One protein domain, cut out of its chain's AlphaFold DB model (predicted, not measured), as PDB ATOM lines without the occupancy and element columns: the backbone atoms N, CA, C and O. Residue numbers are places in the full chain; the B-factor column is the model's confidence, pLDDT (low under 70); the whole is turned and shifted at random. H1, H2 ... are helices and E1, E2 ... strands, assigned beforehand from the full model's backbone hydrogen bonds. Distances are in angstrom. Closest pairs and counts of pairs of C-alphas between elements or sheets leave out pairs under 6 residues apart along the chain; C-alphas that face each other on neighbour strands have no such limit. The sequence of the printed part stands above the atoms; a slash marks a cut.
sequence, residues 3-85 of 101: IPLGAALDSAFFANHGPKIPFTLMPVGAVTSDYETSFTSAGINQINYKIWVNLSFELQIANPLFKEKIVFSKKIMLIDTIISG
ATOM      1  N   ILE A   3     118.685 128.200  96.117       85.25
ATOM      2  CA  ILE A   3     117.927 128.295  97.372       85.25
ATOM      3  C   ILE A   3     116.609 129.030  97.077       85.25
ATOM      4  O   ILE A   3     116.642 130.067  96.404       85.25
ATOM      5  N   PRO A   4     115.444 128.507  97.506       87.38
ATOM      6  CA  PRO A   4     114.175 129.220  97.383       87.38
ATOM      7  C   PRO A   4     114.220 130.552  98.132       87.38
ATOM      8  O   PRO A   4     114.736 130.625  99.247       87.38
ATOM      9  N   LEU A   5     113.644 131.603  97.545       82.94
ATOM     10  CA  LEU A   5     113.604 132.926  98.171       82.94
ATOM     11  C   LEU A   5     112.996 132.893  99.587       82.94
ATOM     12  O   LEU A   5     113.503 133.575 100.472       82.94
ATOM     13  N   GLY A   6     111.969 132.075  99.837       83.12
ATOM     14  CA  GLY A   6     111.371 131.989 101.171       83.12
ATOM     15  C   GLY A   6     112.276 131.358 102.239       83.12
ATOM     16  O   GLY A   6     112.165 131.739 103.401       83.12
ATOM     17  N   ALA A   7     113.228 130.491 101.863       83.00
ATOM     18  CA  ALA A   7     114.276 130.021 102.778       83.00
ATOM     19  C   ALA A   7     115.315 131.111 103.080       83.00
ATOM     20  O   ALA A   7     115.813 131.189 104.196       83.00
ATOM     21  N   ALA A   8     115.627 131.975 102.110       77.25
ATOM     22  CA  ALA A   8     116.547 133.097 102.320       77.25
ATOM     23  C   ALA A   8     115.952 134.211 103.208       77.25
ATOM     24  O   ALA A   8     116.698 134.995 103.784       77.25
ATOM     25  N   LEU A   9     114.622 134.282 103.308       77.81
ATOM     26  CA  LEU A   9     113.874 135.235 104.139       77.81
ATOM     27  C   LEU A   9     113.574 134.704 105.555       77.81
ATOM     28  O   LEU A   9     112.770 135.311 106.258       77.81
ATOM     29  N   ASP A  10     114.160 133.565 105.944       71.94
ATOM     30  CA  ASP A  10     113.933 132.885 107.233       71.94
ATOM     31  C   ASP A  10     112.443 132.637 107.553       71.94
ATOM     32  O   ASP A  10     111.987 132.651 108.696       71.94
ATOM     33  N   SER A  11     111.629 132.422 106.514       80.06
ATOM     34  CA  SER A  11     110.208 132.140 106.679       80.06
ATOM     35  C   SER A  11     109.960 130.640 106.621       80.06
ATOM     36  O   SER A  11     109.972 130.039 105.548       80.06
ATOM     37  N   ALA A  12     109.658 130.030 107.768       79.69
ATOM     38  CA  ALA A  12     109.355 128.600 107.851       79.69
ATOM     39  C   ALA A  12     108.186 128.174 106.938       79.69
ATOM     40  O   ALA A  12     108.230 127.104 106.334       79.69
ATOM     41  N   PHE A  13     107.166 129.027 106.778       83.69
ATOM     42  CA  PHE A  13     106.008 128.754 105.914       83.69
ATOM     43  C   PHE A  13     106.346 128.799 104.419       83.69
ATOM     44  O   PHE A  13     105.755 128.063 103.630       83.69
ATOM     45  N   PHE A  14     107.307 129.637 104.021       83.44
ATOM     46  CA  PHE A  14     107.713 129.792 102.625       83.44
ATOM     47  C   PHE A  14     109.068 129.154 102.312       83.44
ATOM     48  O   PHE A  14     109.559 129.323 101.202       83.44
ATOM     49  N   ALA A  15     109.660 128.378 103.224       83.81
ATOM     50  CA  ALA A  15     111.011 127.831 103.078       83.81
ATOM     51  C   ALA A  15     111.230 127.079 101.748       83.81
ATOM     52  O   ALA A  15     112.294 127.168 101.141       83.81
ATOM     53  N   ASN A  16     110.195 126.401 101.243       86.25
ATOM     54  CA  ASN A  16     110.236 125.678  99.967       86.25
ATOM     55  C   ASN A  16     109.520 126.394  98.807       86.25
ATOM     56  O   ASN A  16     109.434 125.845  97.709       86.25
ATOM     57  N   HIS A  17     109.004 127.601  99.029       86.31
ATOM     58  CA  HIS A  17     108.215 128.352  98.059       86.31
ATOM     59  C   HIS A  17     108.963 129.571  97.507       86.31
ATOM     60  O   HIS A  17     109.822 130.181  98.148       86.31
ATOM     61  N   GLY A  18     108.586 129.942  96.283       85.19
ATOM     62  CA  GLY A  18     109.106 131.106  95.574       85.19
ATOM     63  C   GLY A  18     110.202 130.785  94.551       85.19
ATOM     64  O   GLY A  18     110.586 129.626  94.366       85.19
ATOM     65  N   PRO A  19     110.693 131.815  93.840       86.88
ATOM     66  CA  PRO A  19     111.734 131.666  92.832       86.88
ATOM     67  C   PRO A  19     113.028 131.119  93.441       86.88
ATOM     68  O   PRO A  19     113.445 131.529  94.526       86.88
ATOM     69  N   LYS A  20     113.678 130.198  92.725       86.94
ATOM     70  CA  LYS A  20     114.993 129.671  93.102       86.94
ATOM     71  C   LYS A  20     116.062 130.690  92.732       86.94
ATOM     72  O   LYS A  20     116.271 130.954  91.552       86.94
ATOM     73  N   ILE A  21     116.743 131.238  93.730       85.12
ATOM     74  CA  ILE A  21     117.812 132.215  93.524       85.12
ATOM     75  C   ILE A  21     119.155 131.473  93.505       85.12
ATOM     76  O   ILE A  21     119.369 130.579  94.331       85.12
ATOM     77  N   PRO A  22     120.059 131.781  92.557       83.50
ATOM     78  CA  PRO A  22     121.404 131.228  92.557       83.50
ATOM     79  C   PRO A  22     122.242 131.836  93.682       83.50
ATOM     80  O   PRO A  22     122.318 133.053  93.834       83.50
ATOM     81  N   PHE A  23     122.902 130.967  94.441       81.62
ATOM     82  CA  PHE A  23     123.875 131.326  95.466       81.62
ATOM     83  C   PHE A  23     125.201 130.626  95.184       81.62
ATOM     84  O   PHE A  23     125.240 129.410  94.935       81.62
ATOM     85  N   THR A  24     126.283 131.393  95.286       83.25
ATOM     86  CA  THR A  24     127.657 130.899  95.183       83.25
ATOM     87  C   THR A  24     128.438 131.371  96.401       83.25
ATOM     88  O   THR A  24     128.361 132.535  96.781       83.25
ATOM     89  N   LEU A  25     129.179 130.459  97.023       84.19
ATOM     90  CA  LEU A  25     130.123 130.795  98.082       84.19
ATOM     91  C   LEU A  25     131.480 131.005  97.429       84.19
ATOM     92  O   LEU A  25     131.970 130.111  96.739       84.19
ATOM     93  N   MET A  26     132.062 132.182  97.621       85.69
ATOM     94  CA  MET A  26     133.381 132.502  97.091       85.69
ATOM     95  C   MET A  26     134.307 132.845  98.252       85.69
ATOM     96  O   MET A  26     133.935 133.681  99.075       85.69
ATOM     97  N   PRO A  27     135.494 132.228  98.355       85.81
ATOM     98  CA  PRO A  27     136.504 132.714  99.276       85.81
ATOM     99  C   PRO A  27     136.928 134.118  98.851       85.81
ATOM    100  O   PRO A  27     137.109 134.394  97.663       85.81
ATOM    101  N   VAL A  28     137.063 135.007  99.825       85.00
ATOM    102  CA  VAL A  28     137.470 136.390  99.606       85.00
ATOM    103  C   VAL A  28     138.754 136.647 100.366       85.00
ATOM    104  O   VAL A  28     138.839 136.427 101.569       85.00
ATOM    105  N   GLY A  29     139.757 137.137  99.642       83.12
ATOM    106  CA  GLY A  29     141.074 137.406 100.201       83.12
ATOM    107  C   GLY A  29     141.964 136.166 100.275       83.12
ATOM    108  O   GLY A  29     141.812 135.216  99.506       83.12
ATOM    109  N   ALA A  30     142.949 136.223 101.168       84.31
ATOM    110  CA  ALA A  30     143.928 135.163 101.345       84.31
ATOM    111  C   ALA A  30     143.389 134.062 102.266       84.31
ATOM    112  O   ALA A  30     142.784 134.339 103.301       84.31
ATOM    113  N   VAL A  31     143.662 132.807 101.911       88.25
ATOM    114  CA  VAL A  31     143.487 131.679 102.828       88.25
ATOM    115  C   VAL A  31     144.685 131.666 103.768       88.25
ATOM    116  O   VAL A  31     145.824 131.554 103.320       88.25
ATOM    117  N   THR A  32     144.432 131.782 105.066       91.50
ATOM    118  CA  THR A  32     145.463 131.586 106.086       91.50
ATOM    119  C   THR A  32     145.532 130.109 106.446       91.50
ATOM    120  O   THR A  32     144.506 129.461 106.662       91.50
ATOM    121  N   SER A  33     146.740 129.557 106.470       91.69
ATOM    122  CA  SER A  33     146.978 128.162 106.826       91.69
ATOM    123  C   SER A  33     148.098 128.074 107.844       91.69
ATOM    124  O   SER A  33     149.164 128.647 107.627       91.69
ATOM    125  N   ASP A  34     147.867 127.309 108.898       94.31
ATOM    126  CA  ASP A  34     148.871 126.934 109.885       94.31
ATOM    127  C   ASP A  34     148.914 125.408 110.013       94.31
ATOM    128  O   ASP A  34     147.958 124.727 109.631       94.31
ATOM    129  N   TYR A  35     150.004 124.850 110.526       94.38
ATOM    130  CA  TYR A  35     150.134 123.414 110.738       94.38
ATOM    131  C   TYR A  35     150.529 123.093 112.176       94.38
ATOM    132  O   TYR A  35     151.279 123.807 112.830       94.38
ATOM    133  N   GLU A  36     150.029 121.966 112.665       94.50
ATOM    134  CA  GLU A  36     150.296 121.470 114.008       94.50
ATOM    135  C   GLU A  36     150.763 120.019 113.918       94.50
ATOM    136  O   GLU A  36     150.144 119.190 113.247       94.50
ATOM    137  N   THR A  37     151.850 119.698 114.615       94.19
ATOM    138  CA  THR A  37     152.371 118.333 114.708       94.19
ATOM    139  C   THR A  37     152.202 117.791 116.119       94.19
ATOM    140  O   THR A  37     152.544 118.476 117.081       94.19
ATOM    141  N   SER A  38     151.740 116.550 116.249       92.38
ATOM    142  CA  SER A  38     151.578 115.869 117.534       92.38
ATOM    143  C   SER A  38     152.311 114.531 117.530       92.38
ATOM    144  O   SER A  38     152.235 113.772 116.564       92.38
ATOM    145  N   PHE A  39     153.016 114.251 118.626       90.69
ATOM    146  CA  PHE A  39     153.694 112.987 118.886       90.69
ATOM    147  C   PHE A  39     153.119 112.403 120.174       90.69
ATOM    148  O   PHE A  39     153.213 113.024 121.231       90.69
ATOM    149  N   THR A  40     152.512 111.223 120.095       90.25
ATOM    150  CA  THR A  40     151.913 110.547 121.256       90.25
ATOM    151  C   THR A  40     152.442 109.122 121.377       90.25
ATOM    152  O   THR A  40     152.765 108.496 120.372       90.25
ATOM    153  N   SER A  41     152.582 108.601 122.598       88.75
ATOM    154  CA  SER A  41     152.989 107.202 122.797       88.75
ATOM    155  C   SER A  41     151.835 106.272 122.417       88.75
ATOM    156  O   SER A  41     150.723 106.457 122.908       88.75
ATOM    157  N   ALA A  42     152.093 105.296 121.545       85.31
ATOM    158  CA  ALA A  42     151.077 104.375 121.022       85.31
ATOM    159  C   ALA A  42     151.280 102.911 121.449       85.31
ATOM    160  O   ALA A  42     150.472 102.057 121.094       85.31
ATOM    161  N   GLY A  43     152.340 102.611 122.209       83.06
ATOM    162  CA  GLY A  43     152.687 101.249 122.615       83.06
ATOM    163  C   GLY A  43     154.150 101.104 123.042       83.06
ATOM    164  O   GLY A  43     154.849 102.095 123.262       83.06
ATOM    165  N   ILE A  44     154.628  99.858 123.149       84.44
ATOM    166  CA  ILE A  44     156.024  99.554 123.504       84.44
ATOM    167  C   ILE A  44     156.930 100.040 122.376       84.44
ATOM    168  O   ILE A  44     156.894  99.505 121.271       84.44
ATOM    169  N   ASN A  45     157.741 101.058 122.665       82.00
ATOM    170  CA  ASN A  45     158.621 101.713 121.697       82.00
ATOM    171  C   ASN A  45     157.887 102.202 120.440       82.00
ATOM    172  O   ASN A  45     158.462 102.211 119.357       82.00
ATOM    173  N   GLN A  46     156.628 102.621 120.566       87.81
ATOM    174  CA  GLN A  46     155.833 103.120 119.446       87.81
ATOM    175  C   GLN A  46     155.421 104.571 119.662       87.81
ATOM    176  O   GLN A  46     154.926 104.939 120.727       87.81
ATOM    177  N   ILE A  47     155.583 105.383 118.619       91.62
ATOM    178  CA  ILE A  47     155.163 106.782 118.589       91.62
ATOM    179  C   ILE A  47     154.118 106.944 117.491       91.62
ATOM    180  O   ILE A  47     154.361 106.609 116.336       91.62
ATOM    181  N   ASN A  48     152.960 107.489 117.835       93.19
ATOM    182  CA  ASN A  48     151.984 107.981 116.882       93.19
ATOM    183  C   ASN A  48     152.318 109.427 116.508       93.19
ATOM    184  O   ASN A  48     152.359 110.307 117.371       93.19
ATOM    185  N   TYR A  49     152.567 109.649 115.223       94.19
ATOM    186  CA  TYR A  49     152.894 110.936 114.635       94.19
ATOM    187  C   TYR A  49     151.720 111.441 113.802       94.19
ATOM    188  O   TYR A  49     151.271 110.773 112.868       94.19
ATOM    189  N   LYS A  50     151.239 112.637 114.143       95.81
ATOM    190  CA  LYS A  50     150.103 113.290 113.496       95.81
ATOM    191  C   LYS A  50     150.487 114.665 112.982       95.81
ATOM    192  O   LYS A  50     151.142 115.425 113.692       95.81
ATOM    193  N   ILE A  51     150.017 114.999 111.784       95.94
ATOM    194  CA  ILE A  51     150.100 116.350 111.222       95.94
ATOM    195  C   ILE A  51     148.692 116.837 110.904       95.94
ATOM    196  O   ILE A  51     147.944 116.188 110.170       95.94
ATOM    197  N   TRP A  52     148.363 118.012 111.424       97.12
ATOM    198  CA  TRP A  52     147.131 118.736 111.161       97.12
ATOM    199  C   TRP A  52     147.435 120.028 110.420       97.12
ATOM    200  O   TRP A  52     148.447 120.669 110.680       97.12
ATOM    201  N   VAL A  53     146.528 120.435 109.540       96.31
ATOM    202  CA  VAL A  53     146.509 121.771 108.950       96.31
ATOM    203  C   VAL A  53     145.247 122.485 109.400       96.31
ATOM    204  O   VAL A  53     144.135 121.978 109.248       96.31
ATOM    205  N   ASN A  54     145.436 123.671 109.955       95.69
ATOM    206  CA  ASN A  54     144.396 124.598 110.354       95.69
ATOM    207  C   ASN A  54     144.228 125.620 109.232       95.69
ATOM    208  O   ASN A  54     145.099 126.454 109.006       95.69
ATOM    209  N   LEU A  55     143.115 125.543 108.512       94.19
ATOM    210  CA  LEU A  55     142.743 126.513 107.488       94.19
ATOM    211  C   LEU A  55     141.776 127.524 108.086       94.19
ATOM    212  O   LEU A  55     140.802 127.132 108.725       94.19
ATOM    213  N   SER A  56     142.008 128.804 107.830       94.19
ATOM    214  CA  SER A  56     141.079 129.887 108.135       94.19
ATOM    215  C   SER A  56     140.955 130.792 106.915       94.19
ATOM    216  O   SER A  56     141.952 131.263 106.361       94.19
ATOM    217  N   PHE A  57     139.726 130.991 106.455       92.81
ATOM    218  CA  PHE A  57     139.426 131.825 105.301       92.81
ATOM    219  C   PHE A  57     138.071 132.501 105.441       92.81
ATOM    220  O   PHE A  57     137.158 132.001 106.094       92.81
ATOM    221  N   GLU A  58     137.935 133.647 104.793       91.81
ATOM    222  CA  GLU A  58     136.682 134.384 104.728       91.81
ATOM    223  C   GLU A  58     135.911 133.957 103.476       91.81
ATOM    224  O   GLU A  58     136.444 133.958 102.368       91.81
ATOM    225  N   LEU A  59     134.654 133.565 103.645       89.56
ATOM    226  CA  LEU A  59     133.713 133.301 102.567       89.56
ATOM    227  C   LEU A  59     132.788 134.500 102.408       89.56
ATOM    228  O   LEU A  59     132.237 135.000 103.384       89.56
ATOM    229  N   GLN A  60     132.548 134.910 101.171       86.44
ATOM    230  CA  GLN A  60     131.481 135.834 100.834       86.44
ATOM    231  C   GLN A  60     130.387 135.106 100.066       86.44
ATOM    232  O   GLN A  60     130.643 134.339  99.130       86.44
ATOM    233  N   ILE A  61     129.146 135.390 100.450       84.81
ATOM    234  CA  ILE A  61     127.978 134.958  99.695       84.81
ATOM    235  C   ILE A  61     127.838 135.874  98.476       84.81
ATOM    236  O   ILE A  61     127.590 137.072  98.602       84.81
ATOM    237  N   ALA A  62     127.989 135.302  97.284       78.62
ATOM    238  CA  ALA A  62     127.714 135.975  96.025       78.62
ATOM    239  C   ALA A  62     126.231 135.783  95.676       78.62
ATOM    240  O   ALA A  62     125.849 134.807  95.025       78.62
ATOM    241  N   ASN A  63     125.389 136.707  96.146       75.44
ATOM    242  CA  ASN A  63     124.005 136.857  95.705       75.44
ATOM    243  C   ASN A  63     123.706 138.353  95.412       75.44
ATOM    244  O   ASN A  63     124.474 139.229  95.821       75.44
ATOM    245  N   PRO A  64     122.606 138.667  94.706       66.62
ATOM    246  CA  PRO A  64     122.225 140.050  94.408       66.62
ATOM    247  C   PRO A  64     121.450 140.764  95.533       66.62
ATOM    248  O   PRO A  64     121.232 141.966  95.430       66.62
ATOM    249  N   LEU A  65     121.005 140.058  96.577       72.31
ATOM    250  CA  LEU A  65     120.112 140.591  97.615       72.31
ATOM    251  C   LEU A  65     120.862 141.104  98.858       72.31
ATOM    252  O   LEU A  65     120.490 142.134  99.409       72.31
ATOM    253  N   PHE A  66     121.917 140.410  99.292       69.56
ATOM    254  CA  PHE A  66     122.641 140.639 100.543       69.56
ATOM    255  C   PHE A  66     124.124 140.265 100.398       69.56
ATOM    256  O   PHE A  66     124.480 139.267  99.775       69.56
ATOM    257  N   LYS A  67     125.013 141.056 101.007       72.88
ATOM    258  CA  LYS A  67     126.454 140.772 101.056       72.88
ATOM    259  C   LYS A  67     126.830 140.412 102.483       72.88
ATOM    260  O   LYS A  67     126.978 141.300 103.314       72.88
ATOM    261  N   GLU A  68     127.008 139.125 102.737       81.19
ATOM    262  CA  GLU A  68     127.454 138.625 104.035       81.19
ATOM    263  C   GLU A  68     128.834 137.981 103.912       81.19
ATOM    264  O   GLU A  68     129.138 137.307 102.919       81.19
ATOM    265  N   LYS A  69     129.672 138.240 104.918       84.81
ATOM    266  CA  LYS A  69     131.021 137.699 105.073       84.81
ATOM    267  C   LYS A  69     131.015 136.740 106.255       84.81
ATOM    268  O   LYS A  69     130.609 137.119 107.348       84.81
ATOM    269  N   ILE A  70     131.474 135.518 106.028       87.00
ATOM    270  CA  ILE A  70     131.493 134.442 107.013       87.00
ATOM    271  C   ILE A  70     132.939 133.989 107.172       87.00
ATOM    272  O   ILE A  70     133.574 133.586 106.201       87.00
ATOM    273  N   VAL A  71     133.467 134.029 108.393       90.12
ATOM    274  CA  VAL A  71     134.786 133.460 108.692       90.12
ATOM    275  C   VAL A  71     134.631 131.956 108.879       90.12
ATOM    276  O   VAL A  71     133.850 131.505 109.715       90.12
ATOM    277  N   PHE A  72     135.363 131.176 108.089       90.12
ATOM    278  CA  PHE A  72     135.332 129.723 108.118       90.12
ATOM    279  C   PHE A  72     136.696 129.169 108.524       90.12
ATOM    280  O   PHE A  72     137.701 129.407 107.855       90.12
ATOM    281  N   SER A  73     136.704 128.373 109.594       93.12
ATOM    282  CA  SER A  73     137.902 127.713 110.110       93.12
ATOM    283  C   SER A  73     137.722 126.200 110.093       93.12
ATOM    284  O   SER A  73     136.731 125.678 110.604       93.12
ATOM    285  N   LYS A  74     138.689 125.477 109.523       92.88
ATOM    286  CA  LYS A  74     138.658 124.018 109.415       92.88
ATOM    287  C   LYS A  74     140.013 123.403 109.724       92.88
ATOM    288  O   LYS A  74     141.013 123.739 109.098       92.88
ATOM    289  N   LYS A  75     140.010 122.435 110.638       94.38
ATOM    290  CA  LYS A  75     141.161 121.590 110.963       94.38
ATOM    291  C   LYS A  75     141.078 120.290 110.162       94.38
ATOM    292  O   LYS A  75     140.070 119.586 110.219       94.38
ATOM    293  N   ILE A  76     142.109 119.998 109.376       95.12
ATOM    294  CA  ILE A  76     142.195 118.829 108.492       95.12
ATOM    295  C   ILE A  76     143.414 118.003 108.901       95.12
ATOM    296  O   ILE A  76     144.505 118.547 109.045       95.12
ATOM    297  N   MET A  77     143.240 116.695 109.087       94.94
ATOM    298  CA  MET A  77     144.356 115.778 109.325       94.94
ATOM    299  C   MET A  77     145.009 115.422 107.993       94.94
ATOM    300  O   MET A  77     144.319 114.974 107.079       94.94
ATOM    301  N   LEU A  78     146.321 115.614 107.886       95.06
ATOM    302  CA  LEU A  78     147.079 115.216 106.700       95.06
ATOM    303  C   LEU A  78     147.755 113.863 106.881       95.06
ATOM    304  O   LEU A  78     147.795 113.064 105.952       95.06
ATOM    305  N   ILE A  79     148.305 113.624 108.071       93.88
ATOM    306  CA  ILE A  79     149.081 112.423 108.373       93.88
ATOM    307  C   ILE A  79     148.667 111.904 109.742       93.88
ATOM    308  O   ILE A  79     148.564 112.678 110.692       93.88
ATOM    309  N   ASP A  80     148.480 110.590 109.820       93.81
ATOM    310  CA  ASP A  80     148.369 109.820 111.053       93.81
ATOM    311  C   ASP A  80     149.125 108.506 110.843       93.81
ATOM    312  O   ASP A  80     148.718 107.666 110.041       93.81
ATOM    313  N   THR A  81     150.288 108.368 111.478       89.56
ATOM    314  CA  THR A  81     151.159 107.203 111.297       89.56
ATOM    315  C   THR A  81     151.719 106.717 112.625       89.56
ATOM    316  O   THR A  81     151.935 107.501 113.549       89.56
ATOM    317  N   ILE A  82     151.964 105.412 112.736       89.19
ATOM    318  CA  ILE A  82     152.619 104.801 113.894       89.19
ATOM    319  C   ILE A  82     154.035 104.408 113.486       89.19
ATOM    320  O   ILE A  82     154.247 103.607 112.579       89.19
ATOM    321  N   ILE A  83     155.009 104.962 114.195       86.19
ATOM    322  CA  ILE A  83     156.430 104.696 114.024       86.19
ATOM    323  C   ILE A  83     156.848 103.745 115.143       86.19
ATOM    324  O   ILE A  83     156.789 104.100 116.321       86.19
ATOM    325  N   SER A  84     157.254 102.527 114.778       84.50
ATOM    326  CA  SER A  84     157.751 101.524 115.728       84.50
ATOM    327  C   SER A  84     159.277 101.570 115.812       84.50
ATOM    328  O   SER A  84     159.969 101.415 114.806       84.50
ATOM    329  N   GLY A  85     159.803 101.765 117.016       74.50
ATOM    330  CA  GLY A  85     161.197 101.526 117.369       74.50
ATOM    331  C   GLY A  85     161.457 100.044 117.658       74.50
ATOM    332  O   GLY A  85     160.531  99.259 117.861       74.50
TER     333      GLY A  85
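AT A GLANCE: This is residues 3 to 85 of the 101 residues of an uncharacterized protein of Clostridium sp. (UniProt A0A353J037). Picture a long, narrow, twisted ribbon of three strands, E2, E3 and E4, with a small head at one end, made of H1, the loop of residues 9 to 19 and the short strand E1. E1 runs on into E2, which bends near its start, and the chain then folds back twice along the ribbon. The printed part has 83 residues, with one named helix and four named strands in the order H1, E1, E2, E3, E4; the sheet's order is E2 - E3 - E4, antiparallel throughout, and the class is mostly strand. The whole is extended, with a radius of gyration of the C-alphas of 21.2 A, and its outline is a rod that spans 64 by 30 by 15 A.

HOW THE PARTS SIT: Start at residues 3 to 4, which pair antiparallel with residues 20 to 21 of E1, residues 20 to 22. H1, residues 5 to 8, comes closest to E1 at the C-alphas of Leu 5 and Lys 20, 6.2 A apart. H1 is too short for any O i to N i+4 pair; its one O i to N i+3 pair is within hydrogen-bond range. E1 runs on into E2, residues 24 to 43, across a break of 1 residue at 77 degrees; the two meet only through their link. At residue 29 look for a bend of 89 degrees in E2. E2 and E3, residues 46 to 62, form a hairpin, antiparallel at 168 degrees; find N 34 and O 54, 2.9 A apart, and N 48 and O 40, 2.7 A apart, both within hydrogen-bond range. E3, the inner strand, forms a second hairpin with E4, residues 69 to 84, antiparallel at 164 degrees, with N 55 and O 74 within hydrogen-bond range at 2.8 A. E2, E3 and E4 make a meander, each strand the antiparallel neighbour of the one before. H1 is not on this sheet.

IN THESE COORDINATES: Find C-alpha 5 at (113.604, 132.926, 98.171), where H1, residues 5 to 8, begins. E1 follows at residues 20 to 22. E2 runs from C-alpha 24 at (127.657, 130.899, 95.183) to C-alpha 43, 47.5 A away. E3 runs 49.2 A from C-alpha 46 to C-alpha 62, and E4 runs 46.2 A from C-alpha 69 to C-alpha 84 at (157.751, 101.524, 115.728).

THE WHOLE: The two C-alphas farthest apart are those of Gly 18 and Gly 85, 63.7 A. The printed part has no cut. The link from H1 to E1, 11 residues, is long; E3 to E4 is short, with 6 residues; E1 to E2 and E2 to E3 are tight. The mean pLDDT of the printed part is 86.8, and this predicted model falls under 70 at residues 64 and 66.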